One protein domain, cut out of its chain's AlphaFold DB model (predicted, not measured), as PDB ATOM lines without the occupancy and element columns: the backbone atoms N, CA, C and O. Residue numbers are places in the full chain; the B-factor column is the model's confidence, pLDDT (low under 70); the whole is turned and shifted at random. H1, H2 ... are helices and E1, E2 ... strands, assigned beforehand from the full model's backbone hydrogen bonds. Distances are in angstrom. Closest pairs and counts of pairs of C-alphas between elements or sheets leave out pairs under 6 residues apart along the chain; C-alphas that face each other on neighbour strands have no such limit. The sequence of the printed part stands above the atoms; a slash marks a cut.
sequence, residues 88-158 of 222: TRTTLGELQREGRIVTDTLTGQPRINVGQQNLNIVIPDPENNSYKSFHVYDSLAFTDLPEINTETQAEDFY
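What this domain is: This is residues 88 to 158 of the 222 residues of an uncharacterized protein of Pantoea sp. PSNIH1 (UniProt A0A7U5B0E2). This is a long open arch in which the chain runs out and comes back, with three separate two-stranded pairs placed one after another along it: E1 with E6 at one end, the short pair E2 with E5 between, and the long hairpin of E3 and E4 as the arm at the other end. The one short helix, H1, sits at the E1 and E6 end, and the unnamed residues 98 to 110 lead from it to E2. The printed part has 71 residues with one named helix and six named strands, in the order E1, H1, E2, E3, E4, E5, E6, and the class is mostly strand. Each of the three sheets is antiparallel. The whole is extended, with a radius of gyration of the C-alphas of 19.3 A and spans of 53 by 31 by 19 A.

How they stand to each other: Start at E1, residues 88 to 91, whose antiparallel neighbour is E6, residues 153 to 157, at 135 degrees between directions; look for N 88 and O 156 at 2.8 A. A tight link leads into H1, residues 92 to 97, where every O i to N i+4 pair is within hydrogen-bond range. H1 and E6 have 2 pairs of C-alphas within 8 A, the closest being those of Leu 92 and Gln 153, 6.3 A apart. Further on, E2, residues 111 to 113, and E5, residues 143 to 145, are antiparallel neighbours at 135 degrees, with N 113 and O 143 at 2.8 A. Beyond them, E3, residues 117 to 125, and E4, residues 130 to 137, form a hairpin, antiparallel at 158 degrees; find N 125 and O 130 at 2.8 A and N 121 and O 134 at 2.9 A. Among the pairs that are apart are E2 and E3, E4 and E5, and E5 and E6.

Where its parts are: Find C-alpha 88 at (62.776, -31.943, 33.481), where E1 begins. From C-alpha 117 at (48.538, -51.565, 60.341), E3 runs 22.5 A to C-alpha 125, and E4 returns over 23.2 A from residue 130 to 137. E6 covers 12.9 A and ends at C-alpha 157, (61.749, -37.274, 30.111).

The domain as a whole: The two C-alphas farthest apart, those of Pro 126 and Tyr 158, are 55.3 A apart, while the first and last printed C-alphas, Thr 88 and Tyr 158, are 7.8 A apart. The printed part has no cut. The link from H1 to E2, 13 residues, is long. Mean pLDDT of the printed part is 91.3, and no printed residue is under 70.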
ATOM      1  N   THR A  88      63.355 -33.215  33.054       92.62
ATOM      2  CA  THR A  88      62.776 -31.943  33.481       92.62
ATOM      3  C   THR A  88      61.650 -32.201  34.482       92.62
ATOM      4  O   THR A  88      61.295 -33.347  34.757       92.62
ATOM      5  N   ARG A  89      61.097 -31.136  35.057       94.00
ATOM      6  CA  ARG A  89      59.830 -31.197  35.790       94.00
ATOM      7  C   ARG A  89      58.769 -30.478  34.972       94.00
ATOM      8  O   ARG A  89      59.035 -29.413  34.425       94.00
ATOM      9  N   THR A  90      57.586 -31.064  34.918       95.00
ATOM     10  CA  THR A  90      56.380 -30.509  34.288       95.00
ATOM     11  C   THR A  90      55.206 -30.741  35.230       95.00
ATOM     12  O   THR A  90      55.333 -31.475  36.218       95.00
ATOM     13  N   THR A  91      54.073 -30.105  34.970       94.94
ATOM     14  CA  THR A  91      52.870 -30.314  35.771       94.94
ATOM     15  C   THR A  91      52.006 -31.432  35.190       94.94
ATOM     16  O   THR A  91      52.033 -31.714  33.990       94.94
ATOM     17  N   LEU A  92      51.193 -32.075  36.032       93.75
ATOM     18  CA  LEU A  92      50.211 -33.048  35.546       93.75
ATOM     19  C   LEU A  92      49.240 -32.418  34.536       93.75
ATOM     20  O   LEU A  92      48.868 -33.073  33.567       93.75
ATOM     21  N   GLY A  93      48.877 -31.143  34.707       93.50
ATOM     22  CA  GLY A  93      48.006 -30.423  33.777       93.50
ATOM     23  C   GLY A  93      48.625 -30.213  32.392       93.50
ATOM     24  O   GLY A  93      47.922 -30.304  31.385       93.50
ATOM     25  N   GLU A  94      49.934 -29.960  32.316       94.50
ATOM     26  CA  GLU A  94      50.666 -29.899  31.044       94.50
ATOM     27  C   GLU A  94      50.679 -31.268  30.354       94.50
ATOM     28  O   GLU A  94      50.272 -31.371  29.196       94.50
ATOM     29  N   LEU A  95      51.014 -32.335  31.087       93.44
ATOM     30  CA  LEU A  95      51.001 -33.705  30.560       93.44
ATOM     31  C   LEU A  95      49.612 -34.144  30.072       93.44
ATOM     32  O   LEU A  95      49.505 -34.807  29.038       93.44
ATOM     33  N   GLN A  96      48.542 -33.774  30.785       92.25
ATOM     34  CA  GLN A  96      47.160 -34.026  30.358       92.25
ATOM     35  C   GLN A  96      46.836 -33.290  29.056       92.25
ATOM     36  O   GLN A  96      46.281 -33.890  28.137       92.25
ATOM     37  N   ARG A  97      47.203 -32.006  28.951       93.44
ATOM     38  CA  ARG A  97      46.948 -31.184  27.756       93.44
ATOM     39  C   ARG A  97      47.680 -31.713  26.526       93.44
ATOM     40  O   ARG A  97      47.137 -31.664  25.428       93.44
ATOM     41  N   GLU A  98      48.887 -32.234  26.716       94.00
ATOM     42  CA  GLU A  98      49.674 -32.888  25.668       94.00
ATOM     43  C   GLU A  98      49.184 -34.311  25.335       94.00
ATOM     44  O   GLU A  98      49.729 -34.951  24.438       94.00
ATOM     45  N   GLY A  99      48.167 -34.827  26.036       92.50
ATOM     46  CA  GLY A  99      47.631 -36.174  25.816       92.50
ATOM     47  C   GLY A  99      48.584 -37.292  26.249       92.50
ATOM     48  O   GLY A  99      48.497 -38.412  25.752       92.50
ATOM     49  N   ARG A 100      49.517 -36.995  27.157       91.81
ATOM     50  CA  ARG A 100      50.564 -37.923  27.617       91.81
ATOM     51  C   ARG A 100      50.140 -38.743  28.831       91.81
ATOM     52  O   ARG A 100      50.816 -39.707  29.184       91.81
ATOM     53  N   ILE A 101      49.007 -38.394  29.440       91.00
ATOM     54  CA  ILE A 101      48.335 -39.214  30.447       91.00
ATOM     55  C   ILE A 101      47.279 -40.076  29.751       91.00
ATOM     56  O   ILE A 101      46.278 -39.567  29.258       91.00
ATOM     57  N   VAL A 102      47.521 -41.389  29.711       87.44
ATOM     58  CA  VAL A 102      46.626 -42.364  29.056       87.44
ATOM     59  C   VAL A 102      45.407 -42.683  29.924       87.44
ATOM     60  O   VAL A 102      44.298 -42.809  29.413       87.44
ATOM     61  N   THR A 103      45.613 -42.781  31.237       88.69
ATOM     62  CA  THR A 103      44.560 -43.058  32.216       88.69
ATOM     63  C   THR A 103      44.816 -42.222  33.459       88.69
ATOM     64  O   THR A 103      45.920 -42.255  34.001       88.69
ATOM     65  N   ASP A 104      43.791 -41.512  33.926       87.81
ATOM     66  CA  ASP A 104      43.827 -40.773  35.183       87.81
ATOM     67  C   ASP A 104      42.616 -41.136  36.040       87.81
ATOM     68  O   ASP A 104      41.470 -40.918  35.650       87.81
ATOM     69  N   THR A 105      42.883 -41.714  37.204       87.38
ATOM     70  CA  THR A 105      41.869 -42.048  38.211       87.38
ATOM     71  C   THR A 105      42.195 -41.446  39.572       87.38
ATOM     72  O   THR A 105      41.540 -41.793  40.551       87.38
ATOM     73  N   LEU A 106      43.232 -40.606  39.666       84.25
ATOM     74  CA  LEU A 106      43.808 -40.169  40.940       84.25
ATOM     75  C   LEU A 106      43.815 -38.648  41.100       84.25
ATOM     76  O   LEU A 106      43.720 -38.174  42.233       84.25
ATOM     77  N   THR A 107      43.906 -37.882  40.013       89.25
ATOM     78  CA  THR A 107      43.839 -36.417  40.084       89.25
ATOM     79  C   THR A 107      42.458 -35.982  40.572       89.25
ATOM     80  O   THR A 107      41.435 -36.510  40.126       89.25
ATOM     81  N   GLY A 108      42.404 -35.039  41.512       87.75
ATOM     82  CA  GLY A 108      41.138 -34.579  42.088       87.75
ATOM     83  C   GLY A 108      40.532 -35.498  43.147       87.75
ATOM     84  O   GLY A 108      39.501 -35.159  43.723       87.75
ATOM     85  N   GLN A 109      41.118 -36.674  43.400       89.94
ATOM     86  CA  GLN A 109      40.534 -37.633  44.335       89.94
ATOM     87  C   GLN A 109      40.974 -37.360  45.778       89.94
ATOM     88  O   GLN A 109      42.157 -37.086  46.012       89.94
ATOM     89  N   PRO A 110      40.066 -37.501  46.766       89.81
ATOM     90  CA  PRO A 110      40.434 -37.514  48.175       89.81
ATOM     91  C   PRO A 110      41.444 -38.622  48.466       89.81
ATOM     92  O   PRO A 110      41.328 -39.745  47.967       89.81
ATOM     93  N   ARG A 111      42.440 -38.316  49.294       92.19
ATOM     94  CA  ARG A 111      43.501 -39.255  49.658       92.19
ATOM     95  C   ARG A 111      43.651 -39.293  51.162       92.19
ATOM     96  O   ARG A 111      43.620 -38.262  51.821       92.19
ATOM     97  N   ILE A 112      43.870 -40.493  51.679       92.88
ATOM     98  CA  ILE A 112      44.031 -40.733  53.106       92.88
ATOM     99  C   ILE A 112      45.275 -41.581  53.337       92.88
ATOM    100  O   ILE A 112      45.544 -42.536  52.604       92.88
ATOM    101  N   ASN A 113      46.049 -41.221  54.349       92.50
ATOM    102  CA  ASN A 113      47.065 -42.085  54.914       92.50
ATOM    103  C   ASN A 113      46.436 -42.834  56.090       92.50
ATOM    104  O   ASN A 113      46.052 -42.219  57.081       92.50
ATOM    105  N   VAL A 114      46.340 -44.158  55.969       91.19
ATOM    106  CA  VAL A 114      45.732 -45.034  56.985       91.19
ATOM    107  C   VAL A 114      46.673 -45.365  58.152       91.19
ATOM    108  O   VAL A 114      46.288 -46.087  59.068       91.19
ATOM    109  N   GLY A 115      47.908 -44.853  58.127       88.12
ATOM    110  CA  GLY A 115      48.909 -45.109  59.158       88.12
ATOM    111  C   GLY A 115      49.450 -46.543  59.136       88.12
ATOM    112  O   GLY A 115      49.348 -47.262  58.138       88.12
ATOM    113  N   GLN A 116      50.079 -46.960  60.240       87.38
ATOM    114  CA  GLN A 116      50.549 -48.338  60.389       87.38
ATOM    115  C   GLN A 116      49.378 -49.293  60.628       87.38
ATOM    116  O   GLN A 116      48.422 -48.976  61.336       87.38
ATOM    117  N   GLN A 117      49.478 -50.491  60.054       82.38
ATOM    118  CA  GLN A 117      48.538 -51.565  60.341       82.38
ATOM    119  C   GLN A 117      48.627 -51.940  61.826       82.38
ATOM    120  O   GLN A 117      49.712 -52.230  62.327       82.38
ATOM    121  N   ASN A 118      47.481 -51.972  62.504       82.50
ATOM    122  CA  ASN A 118      47.410 -52.252  63.934       82.50
ATOM    123  C   ASN A 118      47.403 -53.766  64.206       82.50
ATOM    124  O   ASN A 118      48.142 -54.269  65.046       82.50
ATOM    125  N   LEU A 119      46.587 -54.517  63.455       88.81
ATOM    126  CA  LEU A 119      46.423 -55.961  63.643       88.81
ATOM    127  C   LEU A 119      46.133 -56.672  62.316       88.81
ATOM    128  O   LEU A 119      45.558 -56.092  61.394       88.81
ATOM    129  N   ASN A 120      46.523 -57.942  62.209       90.56
ATOM    130  CA  ASN A 120      46.036 -58.857  61.174       90.56
ATOM    131  C   ASN A 120      45.161 -59.927  61.836       90.56
ATOM    132  O   ASN A 120      45.635 -60.625  62.731       90.56
ATOM    133  N   ILE A 121      43.910 -60.067  61.404       91.56
ATOM    134  CA  ILE A 121      42.984 -61.087  61.907       91.56
ATOM    135  C   ILE A 121      42.811 -62.151  60.830       91.56
ATOM    136  O   ILE A 121      42.551 -61.829  59.675       91.56
ATOM    137  N   VAL A 122      42.929 -63.424  61.207       92.44
ATOM    138  CA  VAL A 122      42.724 -64.557  60.301       92.44
ATOM    139  C   VAL A 122      41.486 -65.326  60.748       92.44
ATOM    140  O   VAL A 122      41.417 -65.783  61.887       92.44
ATOM    141  N   ILE A 123      40.508 -65.457  59.856       93.12
ATOM    142  CA  ILE A 123      39.229 -66.122  60.115       93.12
ATOM    143  C   ILE A 123      39.133 -67.355  59.207       93.12
ATOM    144  O   ILE A 123      39.326 -67.218  57.997       93.12
ATOM    145  N   PRO A 124      38.853 -68.556  59.744       94.12
ATOM    146  CA  PRO A 124      38.568 -69.727  58.921       94.12
ATOM    147  C   PRO A 124      37.336 -69.487  58.035       94.12
ATOM    148  O   PRO A 124      36.307 -69.016  58.513       94.12
ATOM    149  N   ASP A 125      37.435 -69.845  56.761       92.88
ATOM    150  CA  ASP A 125      36.337 -69.884  55.799       92.88
ATOM    151  C   ASP A 125      36.029 -71.357  55.467       92.88
ATOM    152  O   ASP A 125      36.641 -71.930  54.556       92.88
ATOM    153  N   PRO A 126      35.132 -72.001  56.237       89.06
ATOM    154  CA  PRO A 126      34.845 -73.424  56.097       89.06
ATOM    155  C   PRO A 126      34.094 -73.770  54.807       89.06
ATOM    156  O   PRO A 126      34.247 -74.888  54.323       89.06
ATOM    157  N   GLU A 127      33.344 -72.837  54.208       91.81
ATOM    158  CA  GLU A 127      32.665 -73.067  52.921       91.81
ATOM    159  C   GLU A 127      33.671 -73.245  51.779       91.81
ATOM    160  O   GLU A 127      33.454 -74.046  50.872       91.81
ATOM    161  N   ASN A 128      34.807 -72.548  51.864       91.69
ATOM    162  CA  ASN A 128      35.891 -72.619  50.884       91.69
ATOM    163  C   ASN A 128      37.102 -73.438  51.371       91.69
ATOM    164  O   ASN A 128      38.145 -73.420  50.718       91.69
ATOM    165  N   ASN A 129      36.992 -74.118  52.523       90.81
ATOM    166  CA  ASN A 129      38.081 -74.830  53.210       90.81
ATOM    167  C   ASN A 129      39.403 -74.028  53.246       90.81
ATOM    168  O   ASN A 129      40.478 -74.543  52.935       90.81
ATOM    169  N   SER A 130      39.312 -72.735  53.562       95.38
ATOM    170  CA  SER A 130      40.432 -71.791  53.500       95.38
ATOM    171  C   SER A 130      40.444 -70.848  54.707       95.38
ATOM    172  O   SER A 130      39.684 -71.025  55.656       95.38
ATOM    173  N   TYR A 131      41.328 -69.850  54.695       92.69
ATOM    174  CA  TYR A 131      41.369 -68.785  55.694       92.69
ATOM    175  C   TYR A 131      41.321 -67.425  54.998       92.69
ATOM    176  O   TYR A 131      42.002 -67.212  53.996       92.69
ATOM    177  N   LYS A 132      40.551 -66.490  55.558       93.50
ATOM    178  CA  LYS A 132      40.489 -65.091  55.126       93.50
ATOM    179  C   LYS A 132      41.259 -64.215  56.106       93.50
ATOM    180  O   LYS A 132      41.056 -64.310  57.315       93.50
ATOM    181  N   SER A 133      42.140 -63.366  55.588       91.81
ATOM    182  CA  SER A 133      42.878 -62.384  56.385       91.81
ATOM    183  C   SER A 133      42.263 -60.996  56.247       91.81
ATOM    184  O   SER A 133      41.897 -60.582  55.149       91.81
ATOM    185  N   PHE A 134      42.173 -60.284  57.365       91.12
ATOM    186  CA  PHE A 134      41.659 -58.925  57.455       91.12
ATOM    187  C   PHE A 134      42.683 -58.034  58.151       91.12
ATOM    188  O   PHE A 134      43.100 -58.300  59.280       91.12
ATOM    189  N   HIS A 135      43.049 -56.944  57.482       91.25
ATOM    190  CA  HIS A 135      43.914 -55.915  58.041       91.25
ATOM    191  C   HIS A 135      43.061 -54.910  58.817       91.25
ATOM    192  O   HIS A 135      42.135 -54.316  58.265       91.25
ATOM    193  N   VAL A 136      43.368 -54.725  60.100       90.69
ATOM    194  CA  VAL A 136      42.707 -53.745  60.965       90.69
ATOM    195  C   VAL A 136      43.645 -52.563  61.165       90.69
ATOM    196  O   VAL A 136      44.812 -52.735  61.529       90.69
ATOM    197  N   TYR A 137      43.116 -51.364  60.946       91.88
ATOM    198  CA  TYR A 137      43.827 -50.101  61.107       91.88
ATOM    199  C   TYR A 137      43.188 -49.277  62.225       91.88
ATOM    200  O   TYR A 137      41.992 -49.409  62.487       91.88
ATOM    201  N   ASP A 138      43.987 -48.441  62.885       90.94
ATOM    202  CA  ASP A 138      43.488 -47.478  63.865       90.94
ATOM    203  C   ASP A 138      42.964 -46.233  63.139       90.94
ATOM    204  O   ASP A 138      43.731 -45.509  62.505       90.94
ATOM    205  N   SER A 139      41.658 -45.977  63.226       89.81
ATOM    206  CA  SER A 139      41.038 -44.823  62.571       89.81
ATOM    207  C   SER A 139      41.499 -43.485  63.152       89.81
ATOM    208  O   SER A 139      41.413 -42.476  62.459       89.81
ATOM    209  N   LEU A 140      42.027 -43.453  64.381       91.06
ATOM    210  CA  LEU A 140      42.621 -42.243  64.960       91.06
ATOM    211  C   LEU A 140      43.965 -41.885  64.313       91.06
ATOM    212  O   LEU A 140      44.392 -40.736  64.391       91.06
ATOM    213  N   ALA A 141      44.625 -42.849  63.664       90.38
ATOM    214  CA  ALA A 141      45.858 -42.628  62.916       90.38
ATOM    215  C   ALA A 141      45.604 -42.145  61.477       90.38
ATOM    216  O   ALA A 141      46.559 -41.871  60.743       90.38
ATOM    217  N   PHE A 142      44.339 -42.054  61.053       93.75
ATOM    218  CA  PHE A 142      43.998 -41.633  59.703       93.75
ATOM    219  C   PHE A 142      44.247 -40.140  59.544       93.75
ATOM    220  O   PHE A 142      43.803 -39.325  60.350       93.75
ATOM    221  N   THR A 143      44.962 -39.785  58.485       95.38
ATOM    222  CA  THR A 143      45.264 -38.391  58.166       95.38
ATOM    223  C   THR A 143      44.984 -38.119  56.701       95.38
ATOM    224  O   THR A 143      45.341 -38.919  55.831       95.38
ATOM    225  N   ASP A 144      44.340 -36.988  56.429       93.19
ATOM    226  CA  ASP A 144      44.114 -36.539  55.062       93.19
ATOM    227  C   ASP A 144      45.450 -36.214  54.398       93.19
ATOM    228  O   ASP A 144      46.347 -35.601  54.988       93.19
ATOM    229  N   LEU A 145      45.584 -36.636  53.146       91.19
ATOM    230  CA  LEU A 145      46.712 -36.279  52.306       91.19
ATOM    231  C   LEU A 145      46.305 -35.147  51.363       91.19
ATOM    232  O   LEU A 145      45.172 -35.136  50.878       91.19
ATOM    233  N   PRO A 146      47.238 -34.234  51.036       89.38
ATOM    234  CA  PRO A 146      47.003 -33.248  50.000       89.38
ATOM    235  C   PRO A 146      46.556 -33.914  48.699       89.38
ATOM    236  O   PRO A 146      47.091 -34.952  48.278       89.38
ATOM    237  N   GLU A 147      45.572 -33.286  48.069       90.12
ATOM    238  CA  GLU A 147      45.081 -33.672  46.757       90.12
ATOM    239  C   GLU A 147      46.213 -33.597  45.724       90.12
ATOM    240  O   GLU A 147      47.049 -32.690  45.751       90.12
ATOM    241  N   ILE A 148      46.228 -34.556  44.800       91.81
ATOM    242  CA  ILE A 148      47.018 -34.440  43.577       91.81
ATOM    243  C   ILE A 148      46.162 -33.684  42.567       91.81
ATOM    244  O   ILE A 148      45.085 -34.146  42.198       91.81
ATOM    245  N   ASN A 149      46.652 -32.536  42.120       91.44
ATOM    246  CA  ASN A 149      45.966 -31.669  41.165       91.44
ATOM    247  C   ASN A 149      46.848 -31.372  39.945       91.44
ATOM    248  O   ASN A 149      47.998 -31.810  39.858       91.44
ATOM    249  N   THR A 150      46.320 -30.591  39.005       93.12
ATOM    250  CA  THR A 150      47.004 -30.228  37.758       93.12
ATOM    251  C   THR A 150      48.319 -29.485  37.962       93.12
ATOM    252  O   THR A 150      49.163 -29.557  37.081       93.12
ATOM    253  N   GLU A 151      48.524 -28.824  39.102       93.94
ATOM    254  CA  GLU A 151      49.761 -28.104  39.443       93.94
ATOM    255  C   GLU A 151      50.821 -29.013  40.074       93.94
ATOM    256  O   GLU A 151      51.968 -28.610  40.285       93.94
ATOM    257  N   THR A 152      50.459 -30.259  40.388       93.00
ATOM    258  CA  THR A 152      51.397 -31.230  40.947       93.00
ATOM    259  C   THR A 152      52.494 -31.513  39.930       93.00
ATOM    260  O   THR A 152      52.220 -31.854  38.779       93.00
ATOM    261  N   GLN A 153      53.749 -31.365  40.354       93.94
ATOM    262  CA  GLN A 153      54.891 -31.593  39.477       93.94
ATOM    263  C   GLN A 153      55.278 -33.067  39.416       93.94
ATOM    264  O   GLN A 153      55.505 -33.697  40.452       93.94
ATOM    265  N   ALA A 154      55.471 -33.561  38.200       90.62
ATOM    266  CA  ALA A 154      56.037 -34.868  37.907       90.62
ATOM    267  C   ALA A 154      57.372 -34.717  37.166       90.62
ATOM    268  O   ALA A 154      57.648 -33.691  36.537       90.62
ATOM    269  N   GLU A 155      58.219 -35.741  37.270       93.12
ATOM    270  CA  GLU A 155      59.390 -35.843  36.403       93.12
ATOM    271  C   GLU A 155      58.947 -36.168  34.983       93.12
ATOM    272  O   GLU A 155      58.065 -37.001  34.768       93.12
ATOM    273  N   ASP A 156      59.589 -35.512  34.029       92.38
ATOM    274  CA  ASP A 156      59.351 -35.715  32.618       92.38
ATOM    275  C   ASP A 156      60.659 -35.926  31.860       92.38
ATOM    276  O   ASP A 156      61.680 -35.289  32.135       92.38
ATOM    277  N   PHE A 157      60.613 -36.838  30.897       90.62
ATOM    278  CA  PHE A 157      61.749 -37.274  30.111       90.62
ATOM    279  C   PHE A 157      61.608 -36.802  28.671       90.62
ATOM    280  O   PHE A 157      60.573 -36.993  28.034       90.62
ATOM    281  N   TYR A 158      62.688 -36.248  28.129       90.25
ATOM    282  CA  TYR A 158      62.737 -35.799  26.744       90.25
ATOM    283  C   TYR A 158      64.023 -36.244  26.051       90.25
ATOM    284  O   TYR A 158      65.061 -36.485  26.673       90.25
TER     285      TYR A 158